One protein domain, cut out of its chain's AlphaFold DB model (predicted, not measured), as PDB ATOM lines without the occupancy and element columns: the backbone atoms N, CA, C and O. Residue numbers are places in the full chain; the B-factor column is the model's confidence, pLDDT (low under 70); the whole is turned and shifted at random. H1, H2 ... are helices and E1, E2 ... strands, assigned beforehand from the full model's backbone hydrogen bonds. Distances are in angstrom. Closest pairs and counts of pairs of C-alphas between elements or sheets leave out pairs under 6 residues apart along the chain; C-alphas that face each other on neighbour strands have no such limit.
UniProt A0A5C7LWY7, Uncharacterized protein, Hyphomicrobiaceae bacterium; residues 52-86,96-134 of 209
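Overview. This is residues 52 to 86 and 96 to 134 of the 209 residues of an uncharacterized protein of Hyphomicrobiaceae bacterium (UniProt A0A5C7LWY7). A small antiparallel sheet, E1 E2 E3, has two short helices, H1 and H2, to one side that only graze it, while the unnamed stretch 72 to 86 runs from H1 past the E1 side. The 74 printed residues hold, in order, E1 H1 E2 E3 H2, mixed helices and strands with under half of the residues in named elements. The whole is compact, radius of gyration of the C-alphas 12.3 A, spanning 36 by 29 by 20 A.

Arrangement. Inner strand E2, residues 101 to 105, is antiparallel to edge strand E1, residues 52 to 54, at 165 degrees, with N 52 and O 103 2.8 A apart. E2 and edge strand E3, residues 111 to 115, form a hairpin at 156 degrees, with N 102 and O 114 2.8 A apart. H1, residues 61 to 71, is only just on the sheet, with 5 pairs of C-alphas within 10 A, and only grazes it with residues 62 to 66. H2, residues 119 to 129, grazes it with residues 121 to 129. H1 and H2 are near each other, with 5 pairs of C-alphas within 10 A. In both helices every O i to N i+4 pair is within hydrogen-bond range.

Along the chain. E1 begins at C-alpha 52 (484.413, 401.961, 351.208) and is 6.8 A long; E2 is 13.5 A, E3 13.6 A, H1 15.3 A. H2, 15.6 A, ends at C-alpha 129 (494.564, 393.019, 351.030).

Size, cuts and confidence. The C-alphas of Phe 58 and Asp 132, the farthest apart, are 36.5 A apart. Residues 87 to 95 are not printed, a gap of 19.3 A between C-alphas 86 and 96. No link printed whole is long. The pLDDT is under 70 at residues 56 to 57, 83 to 86, 96 to 98 and 131 to 134.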
ATOM      1  N   TYR A  52     485.624 401.146 351.277       89.56
ATOM      2  CA  TYR A  52     484.413 401.961 351.208       89.56
ATOM      3  C   TYR A  52     483.441 401.502 352.285       89.56
ATOM      4  O   TYR A  52     482.876 400.410 352.213       89.56
ATOM      5  N   VAL A  53     483.252 402.339 353.301       87.88
ATOM      6  CA  VAL A  53     482.489 401.972 354.495       87.88
ATOM      7  C   VAL A  53     481.165 402.718 354.528       87.88
ATOM      8  O   VAL A  53     481.136 403.948 354.523       87.88
ATOM      9  N   THR A  54     480.068 401.975 354.633       82.38
ATOM     10  CA  THR A  54     478.762 402.530 354.999       82.38
ATOM     11  C   THR A  54     478.541 402.329 356.493       82.38
ATOM     12  O   THR A  54     478.623 401.203 356.982       82.38
ATOM     13  N   SER A  55     478.241 403.405 357.219       75.31
ATOM     14  CA  SER A  55     477.905 403.372 358.645       75.31
ATOM     15  C   SER A  55     476.432 403.710 358.888       75.31
ATOM     16  O   SER A  55     475.793 404.422 358.114       75.31
ATOM     17  N   ALA A  56     475.889 403.184 359.985       69.62
ATOM     18  CA  ALA A  56     474.563 403.544 360.469       69.62
ATOM     19  C   ALA A  56     474.586 404.896 361.198       69.62
ATOM     20  O   ALA A  56     475.534 405.193 361.923       69.62
ATOM     21  N   LYS A  57     473.497 405.670 361.089       69.94
ATOM     22  CA  LYS A  57     473.277 406.881 361.905       69.94
ATOM     23  C   LYS A  57     472.757 406.581 363.321       69.94
ATOM     24  O   LYS A  57     472.797 407.457 364.178       69.94
ATOM     25  N   PHE A  58     472.246 405.373 363.567       71.88
ATOM     26  CA  PHE A  58     471.784 404.927 364.886       71.88
ATOM     27  C   PHE A  58     472.926 404.315 365.714       71.88
ATOM     28  O   PHE A  58     474.041 404.132 365.226       71.88
ATOM     29  N   HIS A  59     472.656 403.977 366.980       73.12
ATOM     30  CA  HIS A  59     473.631 403.350 367.874       73.12
ATOM     31  C   HIS A  59     474.163 402.026 367.295       73.12
ATOM     32  O   HIS A  59     473.539 400.980 367.426       73.12
ATOM     33  N   CYS A  60     475.351 402.074 366.695       70.62
ATOM     34  CA  CYS A  60     476.012 400.928 366.077       70.62
ATOM     35  C   CYS A  60     477.362 400.678 366.771       70.62
ATOM     36  O   CYS A  60     478.332 401.390 366.498       70.62
ATOM     37  N   PRO A  61     477.442 399.730 367.725       79.94
ATOM     38  CA  PRO A  61     478.700 399.361 368.376       79.94
ATOM     39  C   PRO A  61     479.839 398.989 367.407       79.94
ATOM     40  O   PRO A  61     480.917 399.565 367.564       79.94
ATOM     41  N   PRO A  62     479.640 398.140 366.373       76.94
ATOM     42  CA  PRO A  62     480.730 397.802 365.455       76.94
ATOM     43  C   PRO A  62     481.170 399.000 364.596       76.94
ATOM     44  O   PRO A  62     482.357 399.152 364.321       76.94
ATOM     45  N   CYS A  63     480.260 399.920 364.250       80.56
ATOM     46  CA  CYS A  63     480.618 401.164 363.559       80.56
ATOM     47  C   CYS A  63     481.528 402.044 364.429       80.56
ATOM     48  O   CYS A  63     482.536 402.558 363.952       80.56
ATOM     49  N   ARG A  64     481.202 402.178 365.723       82.00
ATOM     50  CA  ARG A  64     482.026 402.924 366.688       82.00
ATOM     51  C   ARG A  64     483.394 402.285 366.896       82.00
ATOM     52  O   ARG A  64     484.379 403.009 366.997       82.00
ATOM     53  N   LEU A  65     483.467 400.954 366.931       83.56
ATOM     54  CA  LEU A  65     484.741 400.241 367.009       83.56
ATOM     55  C   LEU A  65     485.605 400.510 365.767       83.56
ATOM     56  O   LEU A  65     486.776 400.849 365.915       83.56
ATOM     57  N   LEU A  66     485.021 400.452 364.564       88.06
ATOM     58  CA  LEU A  66     485.717 400.781 363.316       88.06
ATOM     59  C   LEU A  66     486.251 402.215 363.331       88.06
ATOM     60  O   LEU A  66     487.412 402.450 363.005       88.06
ATOM     61  N   GLU A  67     485.434 403.188 363.737       88.00
ATOM     62  CA  GLU A  67     485.871 404.581 363.871       88.00
ATOM     63  C   GLU A  67     486.985 404.754 364.909       88.00
ATOM     64  O   GLU A  67     487.921 405.522 364.680       88.00
ATOM     65  N   SER A  68     486.903 404.039 366.033       86.69
ATOM     66  CA  SER A  68     487.930 404.045 367.075       86.69
ATOM     67  C   SER A  68     489.257 403.493 366.553       86.69
ATOM     68  O   SER A  68     490.286 404.146 366.707       86.69
ATOM     69  N   ASP A  69     489.242 402.343 365.876       92.69
ATOM     70  CA  ASP A  69     490.446 401.731 365.303       92.69
ATOM     71  C   ASP A  69     491.059 402.599 364.189       92.69
ATOM     72  O   ASP A  69     492.285 402.697 364.094       92.69
ATOM     73  N   ARG A  70     490.233 403.304 363.396       93.06
ATOM     74  CA  ARG A  70     490.705 404.324 362.439       93.06
ATOM     75  C   ARG A  70     491.419 405.475 363.143       93.06
ATOM     76  O   ARG A  70     492.522 405.830 362.745       93.06
ATOM     77  N   LYS A  71     490.807 406.052 364.182       90.44
ATOM     78  CA  LYS A  71     491.396 407.162 364.955       90.44
ATOM     79  C   LYS A  71     492.678 406.747 365.678       90.44
ATOM     80  O   LYS A  71     493.601 407.545 365.770       90.44
ATOM     81  N   ALA A  72     492.744 405.502 366.143       92.50
ATOM     82  CA  ALA A  72     493.921 404.917 366.778       92.50
ATOM     83  C   ALA A  72     495.027 404.513 365.782       92.50
ATOM     84  O   ALA A  72     496.072 404.022 366.199       92.50
ATOM     85  N   GLY A  73     494.811 404.672 364.471       91.06
ATOM     86  CA  GLY A  73     495.801 404.358 363.440       91.06
ATOM     87  C   GLY A  73     495.983 402.866 363.140       91.06
ATOM     88  O   GLY A  73     496.876 402.502 362.378       91.06
ATOM     89  N   ARG A  74     495.122 401.987 363.670       91.50
ATOM     90  CA  ARG A  74     495.204 400.520 363.480       91.50
ATOM     91  C   ARG A  74     494.821 400.059 362.067       91.50
ATOM     92  O   ARG A  74     494.949 398.880 361.742       91.50
ATOM     93  N   LEU A  75     494.322 400.991 361.255       93.50
ATOM     94  CA  LEU A  75     493.882 400.803 359.873       93.50
ATOM     95  C   LEU A  75     494.612 401.744 358.896       93.50
ATOM     96  O   LEU A  75     494.119 401.981 357.797       93.50
ATOM     97  N   ASN A  76     495.766 402.304 359.279       92.50
ATOM     98  CA  ASN A  76     496.533 403.249 358.452       92.50
ATOM     99  C   ASN A  76     497.081 402.646 357.149       92.50
ATOM    100  O   ASN A  76     497.436 403.389 356.238       92.50
ATOM    101  N   GLN A  77     497.133 401.323 357.056       91.31
ATOM    102  CA  GLN A  77     497.453 400.551 355.859       91.31
ATOM    103  C   GLN A  77     496.338 400.590 354.802       91.31
ATOM    104  O   GLN A  77     496.582 400.226 353.657       91.31
ATOM    105  N   PHE A  78     495.145 401.079 355.151       93.62
ATOM    106  CA  PHE A  78     494.016 401.239 354.240       93.62
ATOM    107  C   PHE A  78     493.708 402.712 353.964       93.62
ATOM    108  O   PHE A  78     493.959 403.594 354.789       93.62
ATOM    109  N   GLU A  79     493.091 402.977 352.817       92.31
ATOM    110  CA  GLU A  79     492.441 404.256 352.535       92.31
ATOM    111  C   GLU A  79     490.945 404.144 352.777       92.31
ATOM    112  O   GLU A  79     490.326 403.126 352.481       92.31
ATOM    113  N   PHE A  80     490.341 405.228 353.258       91.19
ATOM    114  CA  PHE A  80     488.898 405.311 353.468       91.19
ATOM    115  C   PHE A  80     488.332 406.478 352.663       91.19
ATOM    116  O   PHE A  80     488.136 407.564 353.225       91.19
ATOM    117  N   PRO A  81     488.104 406.291 351.352       87.00
ATOM    118  CA  PRO A  81     487.463 407.303 350.529       87.00
ATOM    119  C   PRO A  81     486.098 407.693 351.101       87.00
ATOM    120  O   PRO A  81     485.393 406.871 351.697       87.00
ATOM    121  N   LYS A  82     485.702 408.956 350.905       76.25
ATOM    122  CA  LYS A  82     484.312 409.346 351.141       76.25
ATOM    123  C   LYS A  82     483.438 408.629 350.117       76.25
ATOM    124  O   LYS A  82     483.748 408.622 348.931       76.25
ATOM    125  N   TYR A  83     482.369 408.011 350.602       62.94
ATOM    126  CA  TYR A  83     481.369 407.406 349.741       62.94
ATOM    127  C   TYR A  83     480.462 408.510 349.195       62.94
ATOM    128  O   TYR A  83     479.676 409.100 349.938       62.94
ATOM    129  N   ASN A  84     480.596 408.796 347.904       55.38
ATOM    130  CA  ASN A  84     479.705 409.689 347.178       55.38
ATOM    131  C   ASN A  84     478.684 408.753 346.523       55.38
ATOM    132  O   ASN A  84     479.064 407.955 345.675       55.38
ATOM    133  N   GLY A  85     477.434 408.748 346.986       49.38
ATOM    134  CA  GLY A  85     476.435 407.710 346.672       49.38
ATOM    135  C   GLY A  85     475.925 407.647 345.224       49.38
ATOM    136  O   GLY A  85     474.762 407.319 345.030       49.38
ATOM    137  N   THR A  86     476.751 407.987 344.234       43.25
ATOM    138  CA  THR A  86     476.413 408.083 342.804       43.25
ATOM    139  C   THR A  86     477.288 407.209 341.899       43.25
ATOM    140  O   THR A  86     477.138 407.274 340.688       43.25
ATOM    141  N   PHE A  96     470.159 393.914 352.562       48.88
ATOM    142  CA  PHE A  96     470.597 393.318 353.833       48.88
ATOM    143  C   PHE A  96     471.286 394.388 354.696       48.88
ATOM    144  O   PHE A  96     472.419 394.805 354.454       48.88
ATOM    145  N   VAL A  97     470.547 394.905 355.680       61.03
ATOM    146  CA  VAL A  97     470.882 396.097 356.473       61.03
ATOM    147  C   VAL A  97     471.814 395.750 357.644       61.03
ATOM    148  O   VAL A  97     471.434 395.867 358.805       61.03
ATOM    149  N   SER A  98     473.040 395.304 357.363       65.50
ATOM    150  CA  SER A  98     474.071 395.154 358.400       65.50
ATOM    151  C   SER A  98     475.107 396.275 358.300       65.50
ATOM    152  O   SER A  98     475.557 396.631 357.209       65.50
ATOM    153  N   TYR A  99     475.452 396.871 359.445       70.50
ATOM    154  CA  TYR A  99     476.381 397.995 359.541       70.50
ATOM    155  C   TYR A  99     477.522 397.691 360.527       70.50
ATOM    156  O   TYR A  99     477.265 397.145 361.600       70.50
ATOM    157  N   PRO A 100     478.761 398.121 360.231       83.56
ATOM    158  CA  PRO A 100     479.172 398.756 358.982       83.56
ATOM    159  C   PRO A 100     479.192 397.759 357.812       83.56
ATOM    160  O   PRO A 100     479.429 396.576 358.014       83.56
ATOM    161  N   ALA A 101     478.962 398.242 356.594       82.94
ATOM    162  CA  ALA A 101     479.224 397.473 355.378       82.94
ATOM    163  C   ALA A 101     480.536 397.975 354.770       82.94
ATOM    164  O   ALA A 101     480.634 399.150 354.406       82.94
ATOM    165  N   ILE A 102     481.542 397.108 354.691       87.62
ATOM    166  CA  ILE A 102     482.897 397.406 354.224       87.62
ATOM    167  C   ILE A 102     483.058 396.794 352.837       87.62
ATOM    168  O   ILE A 102     483.082 395.573 352.692       87.62
ATOM    169  N   ARG A 103     483.166 397.636 351.810       87.19
ATOM    170  CA  ARG A 103     483.374 397.211 350.422       87.19
ATOM    171  C   ARG A 103     484.812 397.456 350.015       87.19
ATOM    172  O   ARG A 103     485.373 398.506 350.327       87.19
ATOM    173  N   PHE A 104     485.382 396.509 349.297       88.81
ATOM    174  CA  PHE A 104     486.758 396.587 348.829       88.81
ATOM    175  C   PHE A 104     486.919 395.791 347.543       88.81
ATOM    176  O   PHE A 104     486.080 394.952 347.204       88.81
ATOM    177  N   GLN A 105     487.999 396.088 346.833       85.06
ATOM    178  CA  GLN A 105     488.391 395.368 345.638       85.06
ATOM    179  C   GLN A 105     489.508 394.388 346.000       85.06
ATOM    180  O   GLN A 105     490.466 394.759 346.680       85.06
ATOM    181  N   GLU A 106     489.352 393.138 345.590       84.31
ATOM    182  CA  GLU A 106     490.369 392.097 345.713       84.31
ATOM    183  C   GLU A 106     491.505 392.332 344.699       84.31
ATOM    184  O   GLU A 106     491.315 393.059 343.717       84.31
ATOM    185  N   PRO A 107     492.675 391.688 344.874       79.62
ATOM    186  CA  PRO A 107     493.780 391.787 343.916       79.62
ATOM    187  C   PRO A 107     493.416 391.350 342.487       79.62
ATOM    188  O   PRO A 107     494.028 391.811 341.529       79.62
ATOM    189  N   ASP A 108     492.413 390.480 342.336       79.44
ATOM    190  CA  ASP A 108     491.882 390.038 341.039       79.44
ATOM    191  C   ASP A 108     490.923 391.053 340.382       79.44
ATOM    192  O   ASP A 108     490.393 390.804 339.300       79.44
ATOM    193  N   GLY A 109     490.689 392.200 341.027       79.50
ATOM    194  CA  GLY A 109     489.781 393.244 340.566       79.50
ATOM    195  C   GLY A 109     488.313 393.017 340.940       79.50
ATOM    196  O   GLY A 109     487.484 393.888 340.662       79.50
ATOM    197  N   SER A 110     487.962 391.897 341.581       79.00
ATOM    198  CA  SER A 110     486.585 391.607 341.985       79.00
ATOM    199  C   SER A 110     486.161 392.406 343.220       79.00
ATOM    200  O   SER A 110     486.940 392.648 344.141       79.00
ATOM    201  N   TRP A 111     484.894 392.827 343.255       79.69
ATOM    202  CA  TRP A 111     484.326 393.529 344.407       79.69
ATOM    203  C   TRP A 111     483.822 392.553 345.465       79.69
ATOM    204  O   TRP A 111     483.112 391.592 345.159       79.69
ATOM    205  N   LYS A 112     484.135 392.848 346.729       83.19
ATOM    206  CA  LYS A 112     483.642 392.120 347.902       83.19
ATOM    207  C   LYS A 112     483.009 393.068 348.908       83.19
ATOM    208  O   LYS A 112     483.292 394.268 348.931       83.19
ATOM    209  N   VAL A 113     482.144 392.502 349.744       81.50
ATOM    210  CA  VAL A 113     481.477 393.202 350.842       81.50
ATOM    211  C   VAL A 113     481.578 392.342 352.094       81.50
ATOM    212  O   VAL A 113     481.208 391.173 352.062       81.50
ATOM    213  N   ILE A 114     482.063 392.934 353.181       81.69
ATOM    214  CA  ILE A 114     482.021 392.370 354.532       81.69
ATOM    215  C   ILE A 114     481.052 393.204 355.363       81.69
ATOM    216  O   ILE A 114     481.027 394.433 355.263       81.69
ATOM    217  N   TYR A 115     480.257 392.535 356.189       80.69
ATOM    218  CA  TYR A 115     479.303 393.174 357.085       80.69
ATOM    219  C   TYR A 115     479.767 393.049 358.536       80.69
ATOM    220  O   TYR A 115     480.237 391.996 358.956       80.69
ATOM    221  N   GLY A 116     479.600 394.119 359.307       82.75
ATOM    222  CA  GLY A 116     480.091 394.205 360.675       82.75
ATOM    223  C   GLY A 116     481.552 394.654 360.760       82.75
ATOM    224  O   GLY A 116     482.220 394.934 359.765       82.75
ATOM    225  N   TYR A 117     482.038 394.777 361.993       86.06
ATOM    226  CA  TYR A 117     483.446 395.040 362.270       86.06
ATOM    227  C   TYR A 117     483.823 394.572 363.674       86.06
ATOM    228  O   TYR A 117     483.176 394.940 364.656       86.06
ATOM    229  N   ASN A 118     484.896 393.794 363.756       81.62
ATOM    230  CA  ASN A 118     485.528 393.336 364.985       81.62
ATOM    231  C   ASN A 118     487.024 393.064 364.721       81.62
ATOM    232  O   ASN A 118     487.529 393.284 363.616       81.62
ATOM    233  N   GLU A 119     487.740 392.587 365.739       78.56
ATOM    234  CA  GLU A 119     489.167 392.256 365.641       78.56
ATOM    235  C   GLU A 119     489.454 391.214 364.544       78.56
ATOM    236  O   GLU A 119     490.388 391.398 363.769       78.56
ATOM    237  N   ALA A 120     488.628 390.169 364.425       76.88
ATOM    238  CA  ALA A 120     488.801 389.123 363.416       76.88
ATOM    239  C   ALA A 120     488.661 389.674 361.987       76.88
ATOM    240  O   ALA A 120     489.531 389.437 361.152       76.88
ATOM    241  N   ILE A 121     487.637 390.496 361.734       84.50
ATOM    242  CA  ILE A 121     487.441 391.178 360.444       84.50
ATOM    243  C   ILE A 121     488.629 392.091 360.131       84.50
ATOM    244  O   ILE A 121     489.083 392.137 358.988       84.50
ATOM    245  N   ARG A 122     489.182 392.799 361.125       87.88
ATOM    246  CA  ARG A 122     490.381 393.617 360.897       87.88
ATOM    247  C   ARG A 122     491.557 392.763 360.428       87.88
ATOM    248  O   ARG A 122     492.185 393.116 359.434       87.88
ATOM    249  N   GLN A 123     491.852 391.670 361.129       84.00
ATOM    250  CA  GLN A 123     492.954 390.778 360.756       84.00
ATOM    251  C   GLN A 123     492.727 390.160 359.376       84.00
ATOM    252  O   GLN A 123     493.652 390.113 358.570       84.00
ATOM    253  N   GLN A 124     491.488 389.781 359.062       85.44
ATOM    254  CA  GLN A 124     491.124 389.263 357.750       85.44
ATOM    255  C   GLN A 124     491.371 390.292 356.641       85.44
ATOM    256  O   GLN A 124     491.995 389.960 355.639       85.44
ATOM    257  N   LEU A 125     490.937 391.545 356.815       89.56
ATOM    258  CA  LEU A 125     491.188 392.614 355.839       89.56
ATOM    259  C   LEU A 125     492.689 392.822 355.603       89.56
ATOM    260  O   LEU A 125     493.107 393.022 354.465       89.56
ATOM    261  N   ILE A 126     493.501 392.752 356.663       88.19
ATOM    262  CA  ILE A 126     494.962 392.883 356.569       88.19
ATOM    263  C   ILE A 126     495.546 391.717 355.780       88.19
ATOM    264  O   ILE A 126     496.202 391.941 354.771       88.19
ATOM    265  N   GLN A 127     495.258 390.483 356.191       85.00
ATOM    266  CA  GLN A 127     495.780 389.284 355.533       85.00
ATOM    267  C   GLN A 127     495.396 389.217 354.056       85.00
ATOM    268  O   GLN A 127     496.160 388.714 353.239       85.00
ATOM    269  N   ARG A 128     494.204 389.700 353.714       86.38
ATOM    270  CA  ARG A 128     493.624 389.554 352.380       86.38
ATOM    271  C   ARG A 128     494.087 390.632 351.404       86.38
ATOM    272  O   ARG A 128     494.285 390.340 350.232       86.38
ATOM    273  N   LEU A 129     494.272 391.861 351.884       88.50
ATOM    274  CA  LEU A 129     494.564 393.019 351.030       88.50
ATOM    275  C   LEU A 129     495.994 393.543 351.165       88.50
ATOM    276  O   LEU A 129     496.418 394.350 350.342       88.50
ATOM    277  N   ILE A 130     496.736 393.100 352.181       84.62
ATOM    278  CA  ILE A 130     498.131 393.477 352.420       84.62
ATOM    279  C   ILE A 130     498.994 392.203 352.355       84.62
ATOM    280  O   ILE A 130     499.355 391.648 353.395       84.62
ATOM    281  N   PRO A 131     499.311 391.702 351.144       65.06
ATOM    282  CA  PRO A 131     500.032 390.438 350.971       65.06
ATOM    283  C   PRO A 131     501.414 390.434 351.644       65.06
ATOM    284  O   PRO A 131     501.803 389.417 352.207       65.06
ATOM    285  N   ASP A 132     502.101 391.579 351.711       60.66
ATOM    286  CA  ASP A 132     503.420 391.700 352.360       60.66
ATOM    287  C   ASP A 132     503.375 391.615 353.901       60.66
ATOM    288  O   ASP A 132     504.417 391.571 354.553       60.66
ATOM    289  N   GLN A 133     502.182 391.599 354.507       53.56
ATOM    290  CA  GLN A 133     501.984 391.373 355.947       53.56
ATOM    291  C   GLN A 133     501.444 389.975 356.263       53.56
ATOM    292  O   GLN A 133     501.166 389.674 357.427       53.56
ATOM    293  N   GLN A 134     501.307 389.098 355.264       46.19
ATOM    294  CA  GLN A 134     501.089 387.686 355.544       46.19
ATOM    295  C   GLN A 134     502.377 387.121 356.163       46.19
ATOM    296  O   GLN A 134     503.446 387.264 355.564       46.19
TER     297      GLN A 134